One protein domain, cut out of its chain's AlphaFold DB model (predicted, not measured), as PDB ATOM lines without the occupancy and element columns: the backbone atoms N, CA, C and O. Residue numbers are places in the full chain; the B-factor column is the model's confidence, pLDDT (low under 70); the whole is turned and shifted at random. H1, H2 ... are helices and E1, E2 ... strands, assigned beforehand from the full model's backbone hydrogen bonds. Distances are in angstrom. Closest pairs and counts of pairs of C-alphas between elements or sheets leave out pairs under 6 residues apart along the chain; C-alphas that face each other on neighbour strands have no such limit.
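Overview. This is residues 62 to 105 of the 118 residues of an uncharacterized protein of Liparis tanakae (Tanaka's snailfish) (UniProt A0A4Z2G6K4). One long, nearly straight helix, H1, makes a rod, and after its last residue, Thr 100, the backbone turns off sharply into a short tail holding the strand E1. The 44 printed residues hold one named helix and then one named strand, with no sheet; the class is mostly helix. The whole is extended, with a radius of gyration of the C-alphas of 18.0 A and spans of 57 by 15 by 6 A.

Along the chain. Find C-alpha 62 at (-23.323, 10.263, -37.806); from there H1, residues 62 to 100, runs 57.3 A to C-alpha 100 at (33.520, 11.570, -30.406). E1, residues 102 to 104, ends at C-alpha 104 at (28.893, 4.085, -35.342).

Arrangement. In H1 every O i to N i+4 pair is within hydrogen-bond range. A tight link of one residue, Gly 101, leads to E1, which pairs with no named strand. Look at Ile 97 and Leu 103: their C-alphas, the closest of H1 and E1, are 5.9 A apart. Residues 62 to 92 of H1 stand free.

Size, cuts and confidence. The C-alphas farthest apart, of Ala 62 and Thr 100, are 57.3 A apart. The printed part has no cut. The mean pLDDT of the printed part is 81.9, and residues 62 to 66 are under 70.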
ATOM      1  N   ALA A  62     -23.869   9.363 -38.821       53.16
ATOM      2  CA  ALA A  62     -23.323  10.263 -37.806       53.16
ATOM      3  C   ALA A  62     -22.377   9.528 -36.832       53.16
ATOM      4  O   ALA A  62     -21.413  10.118 -36.344       53.16
ATOM      5  N   GLY A  63     -22.603   8.231 -36.588       56.56
ATOM      6  CA  GLY A  63     -21.718   7.398 -35.766       56.56
ATOM      7  C   GLY A  63     -20.408   7.039 -36.475       56.56
ATOM      8  O   GLY A  63     -19.331   7.138 -35.889       56.56
ATOM      9  N   GLU A  64     -20.476   6.709 -37.767       54.78
ATOM     10  CA  GLU A  64     -19.305   6.358 -38.588       54.78
ATOM     11  C   GLU A  64     -18.298   7.516 -38.689       54.78
ATOM     12  O   GLU A  64     -17.084   7.328 -38.572       54.78
ATOM     13  N   SER A  65     -18.804   8.745 -38.819       63.88
ATOM     14  CA  SER A  65     -17.983   9.960 -38.852       63.88
ATOM     15  C   SER A  65     -17.315  10.271 -37.502       63.88
ATOM     16  O   SER A  65     -16.185  10.768 -37.479       63.88
ATOM     17  N   GLN A  66     -17.937   9.912 -36.372       64.31
ATOM     18  CA  GLN A  66     -17.323  10.042 -35.044       64.31
ATOM     19  C   GLN A  66     -16.224   9.001 -34.789       64.31
ATOM     20  O   GLN A  66     -15.183   9.338 -34.216       64.31
ATOM     21  N   ILE A  67     -16.417   7.760 -35.240       73.44
ATOM     22  CA  ILE A  67     -15.422   6.686 -35.103       73.44
ATOM     23  C   ILE A  67     -14.160   7.022 -35.908       73.44
ATOM     24  O   ILE A  67     -13.053   6.972 -35.364       73.44
ATOM     25  N   LEU A  68     -14.320   7.476 -37.155       74.69
ATOM     26  CA  LEU A  68     -13.205   7.918 -38.001       74.69
ATOM     27  C   LEU A  68     -12.429   9.084 -37.370       74.69
ATOM     28  O   LEU A  68     -11.195   9.092 -37.363       74.69
ATOM     29  N   LEU A  69     -13.130  10.053 -36.775       80.44
ATOM     30  CA  LEU A  69     -12.500  11.181 -36.086       80.44
ATOM     31  C   LEU A  69     -11.682  10.728 -34.862       80.44
ATOM     32  O   LEU A  69     -10.589  11.245 -34.605       80.44
ATOM     33  N   LEU A  70     -12.197   9.765 -34.094       82.94
ATOM     34  CA  LEU A  70     -11.501   9.193 -32.941       82.94
ATOM     35  C   LEU A  70     -10.257   8.407 -33.360       82.94
ATOM     36  O   LEU A  70      -9.206   8.549 -32.728       82.94
ATOM     37  N   GLU A  71     -10.341   7.630 -34.436       84.56
ATOM     38  CA  GLU A  71      -9.201   6.879 -34.957       84.56
ATOM     39  C   GLU A  71      -8.101   7.812 -35.482       84.56
ATOM     40  O   GLU A  71      -6.928   7.652 -35.134       84.56
ATOM     41  N   LEU A  72      -8.474   8.873 -36.206       82.44
ATOM     42  CA  LEU A  72      -7.539   9.914 -36.641       82.44
ATOM     43  C   LEU A  72      -6.848  10.604 -35.457       82.44
ATOM     44  O   LEU A  72      -5.637  10.827 -35.488       82.44
ATOM     45  N   ARG A  73      -7.585  10.910 -34.381       84.00
ATOM     46  CA  ARG A  73      -7.006  11.485 -33.154       84.00
ATOM     47  C   ARG A  73      -6.019  10.534 -32.479       84.00
ATOM     48  O   ARG A  73      -4.987  10.993 -31.990       84.00
ATOM     49  N   ARG A  74      -6.304   9.228 -32.451       88.31
ATOM     50  CA  ARG A  74      -5.382   8.213 -31.911       88.31
ATOM     51  C   ARG A  74      -4.100   8.135 -32.737       88.31
ATOM     52  O   ARG A  74      -3.020   8.195 -32.157       88.31
ATOM     53  N   ARG A  75      -4.211   8.098 -34.069       88.12
ATOM     54  CA  ARG A  75      -3.050   8.082 -34.975       88.12
ATOM     55  C   ARG A  75      -2.186   9.335 -34.830       88.12
ATOM     56  O   ARG A  75      -0.972   9.214 -34.723       88.12
ATOM     57  N   ARG A  76      -2.792  10.525 -34.736       84.75
ATOM     58  CA  ARG A  76      -2.050  11.778 -34.491       84.75
ATOM     59  C   ARG A  76      -1.285  11.743 -33.170       84.75
ATOM     60  O   ARG A  76      -0.089  11.998 -33.162       84.75
ATOM     61  N   LYS A  77      -1.936  11.325 -32.077       88.12
ATOM     62  CA  LYS A  77      -1.267  11.175 -30.773       88.12
ATOM     63  C   LYS A  77      -0.112  10.174 -30.813       88.12
ATOM     64  O   LYS A  77       0.848  10.352 -30.069       88.12
ATOM     65  N   GLN A  78      -0.212   9.123 -31.626       90.12
ATOM     66  CA  GLN A  78       0.879   8.170 -31.802       90.12
ATOM     67  C   GLN A  78       2.047   8.802 -32.565       90.12
ATOM     68  O   GLN A  78       3.158   8.808 -32.045       90.12
ATOM     69  N   MET A  79       1.789   9.446 -33.709       83.56
ATOM     70  CA  MET A  79       2.833  10.158 -34.457       83.56
ATOM     71  C   MET A  79       3.526  11.236 -33.618       83.56
ATOM     72  O   MET A  79       4.739  11.399 -33.708       83.56
ATOM     73  N   ASP A  80       2.793  11.956 -32.766       89.25
ATOM     74  CA  ASP A  80       3.381  12.971 -31.885       89.25
ATOM     75  C   ASP A  80       4.359  12.360 -30.867       89.25
ATOM     76  O   ASP A  80       5.406  12.947 -30.571       89.25
ATOM     77  N   LYS A  81       4.048  11.168 -30.338       89.75
ATOM     78  CA  LYS A  81       4.957  10.428 -29.450       89.75
ATOM     79  C   LYS A  81       6.199   9.971 -30.203       89.75
ATOM     80  O   LYS A  81       7.304  10.226 -29.723       89.75
ATOM     81  N   ASP A  82       6.012   9.378 -31.378       88.06
ATOM     82  CA  ASP A  82       7.101   8.873 -32.214       88.06
ATOM     83  C   ASP A  82       8.037  10.024 -32.618       88.06
ATOM     84  O   ASP A  82       9.255   9.936 -32.471       88.06
ATOM     85  N   ASN A  83       7.481  11.178 -33.002       84.94
ATOM     86  CA  ASN A  83       8.245  12.386 -33.322       84.94
ATOM     87  C   ASN A  83       9.035  12.916 -32.119       84.94
ATOM     88  O   ASN A  83      10.195  13.321 -32.259       84.94
ATOM     89  N   LYS A  84       8.443  12.901 -30.919       89.38
ATOM     90  CA  LYS A  84       9.131  13.314 -29.686       89.38
ATOM     91  C   LYS A  84      10.284  12.372 -29.346       89.38
ATOM     92  O   LYS A  84      11.338  12.828 -28.897       89.38
ATOM     93  N   GLU A  85      10.099  11.072 -29.539       88.81
ATOM     94  CA  GLU A  85      11.140  10.070 -29.329       88.81
ATOM     95  C   GLU A  85      12.273  10.206 -30.352       88.81
ATOM     96  O   GLU A  85      13.445  10.291 -29.972       88.81
ATOM     97  N   MET A  86      11.927  10.361 -31.630       85.06
ATOM     98  CA  MET A  86      12.877  10.650 -32.702       85.06
ATOM     99  C   MET A  86      13.678  11.925 -32.421       85.06
ATOM    100  O   MET A  86      14.901  11.925 -32.561       85.06
ATOM    101  N   GLY A  87      13.033  12.994 -31.943       86.50
ATOM    102  CA  GLY A  87      13.707  14.230 -31.535       86.50
ATOM    103  C   GLY A  87      14.750  14.005 -30.435       86.50
ATOM    104  O   GLY A  87      15.893  14.449 -30.557       86.50
ATOM    105  N   LYS A  88      14.403  13.244 -29.388       88.19
ATOM    106  CA  LYS A  88      15.344  12.884 -28.310       88.19
ATOM    107  C   LYS A  88      16.523  12.056 -28.827       88.19
ATOM    108  O   LYS A  88      17.664  12.318 -28.440       88.19
ATOM    109  N   ASN A  89      16.263  11.085 -29.701       87.00
ATOM    110  CA  ASN A  89      17.307  10.254 -30.298       87.00
ATOM    111  C   ASN A  89      18.256  11.088 -31.166       87.00
ATOM    112  O   ASN A  89      19.470  10.948 -31.027       87.00
ATOM    113  N   ARG A  90      17.740  12.028 -31.969       85.62
ATOM    114  CA  ARG A  90      18.567  12.950 -32.768       85.62
ATOM    115  C   ARG A  90      19.477  13.810 -31.895       85.62
ATOM    116  O   ARG A  90      20.662  13.917 -32.193       85.62
ATOM    117  N   ILE A  91      18.970  14.357 -30.787       88.38
ATOM    118  CA  ILE A  91      19.786  15.137 -29.838       88.38
ATOM    119  C   ILE A  91      20.875  14.261 -29.207       88.38
ATOM    120  O   ILE A  91      22.032  14.675 -29.115       88.38
ATOM    121  N   ARG A  92      20.533  13.036 -28.785       87.12
ATOM    122  CA  ARG A  92      21.496  12.092 -28.198       87.12
ATOM    123  C   ARG A  92      22.609  11.744 -29.188       87.12
ATOM    124  O   ARG A  92      23.780  11.782 -28.818       87.12
ATOM    125  N   VAL A  93      22.242  11.428 -30.429       85.62
ATOM    126  CA  VAL A  93      23.186  11.103 -31.503       85.62
ATOM    127  C   VAL A  93      24.053  12.314 -31.840       85.62
ATOM    128  O   VAL A  93      25.271  12.185 -31.838       85.62
ATOM    129  N   GLY A  94      23.464  13.500 -32.015       84.38
ATOM    130  CA  GLY A  94      24.209  14.737 -32.260       84.38
ATOM    131  C   GLY A  94      25.221  15.037 -31.154       84.38
ATOM    132  O   GLY A  94      26.389  15.283 -31.432       84.38
ATOM    133  N   ARG A  95      24.825  14.904 -29.882       85.38
ATOM    134  CA  ARG A  95      25.734  15.073 -28.736       85.38
ATOM    135  C   ARG A  95      26.853  14.026 -28.709       85.38
ATOM    136  O   ARG A  95      27.964  14.352 -28.299       85.38
ATOM    137  N   LYS A  96      26.581  12.780 -29.117       83.38
ATOM    138  CA  LYS A  96      27.614  11.741 -29.251       83.38
ATOM    139  C   LYS A  96      28.616  12.132 -30.335       83.38
ATOM    140  O   LYS A  96      29.802  12.170 -30.043       83.38
ATOM    141  N   ILE A  97      28.129  12.523 -31.514       84.69
ATOM    142  CA  ILE A  97      28.955  12.964 -32.643       84.69
ATOM    143  C   ILE A  97      29.838  14.155 -32.254       84.69
ATOM    144  O   ILE A  97      31.029  14.118 -32.524       84.69
ATOM    145  N   VAL A  98      29.301  15.173 -31.574       82.56
ATOM    146  CA  VAL A  98      30.090  16.340 -31.127       82.56
ATOM    147  C   VAL A  98      31.228  15.933 -30.185       82.56
ATOM    148  O   VAL A  98      32.307  16.507 -30.242       82.56
ATOM    149  N   ARG A  99      31.014  14.932 -29.323       81.94
ATOM    150  CA  ARG A  99      32.041  14.467 -28.376       81.94
ATOM    151  C   ARG A  99      33.079  13.551 -29.010       81.94
ATOM    152  O   ARG A  99      34.243  13.623 -28.639       81.94
ATOM    153  N   THR A 100      32.656  12.640 -29.883       84.50
ATOM    154  CA  THR A 100      33.520  11.570 -30.406       84.50
ATOM    155  C   THR A 100      34.011  11.829 -31.826       84.50
ATOM    156  O   THR A 100      34.815  11.047 -32.333       84.50
ATOM    157  N   GLY A 101      33.482  12.851 -32.507       84.44
ATOM    158  CA  GLY A 101      33.744  13.130 -33.922       84.44
ATOM    159  C   GLY A 101      33.355  11.978 -34.853       84.44
ATOM    160  O   GLY A 101      33.857  11.885 -35.971       84.44
ATOM    161  N   SER A 102      32.528  11.038 -34.388       84.06
ATOM    162  CA  SER A 102      32.256   9.787 -35.094       84.06
ATOM    163  C   SER A 102      30.865   9.234 -34.799       84.06
ATOM    164  O   SER A 102      30.331   9.376 -33.698       84.06
ATOM    165  N   LEU A 103      30.279   8.584 -35.801       82.88
ATOM    166  CA  LEU A 103      28.993   7.905 -35.731       82.88
ATOM    167  C   LEU A 103      29.191   6.423 -36.053       82.88
ATOM    168  O   LEU A 103      29.641   6.091 -37.144       82.88
ATOM    169  N   THR A 104      28.833   5.538 -35.127       84.00
ATOM    170  CA  THR A 104      28.893   4.085 -35.342       84.00
ATOM    171  C   THR A 104      27.500   3.557 -35.657       84.00
ATOM    172  O   THR A 104      26.577   3.767 -34.863       84.00
ATOM    173  N   GLY A 105      27.356   2.913 -36.814       81.56
ATOM    174  CA  GLY A 105      26.136   2.234 -37.241       81.56
ATOM    175  C   GLY A 105      25.900   0.921 -36.490       81.56
ATOM    176  O   GLY A 105      26.778   0.415 -35.790       81.56
TER     177      GLY A 105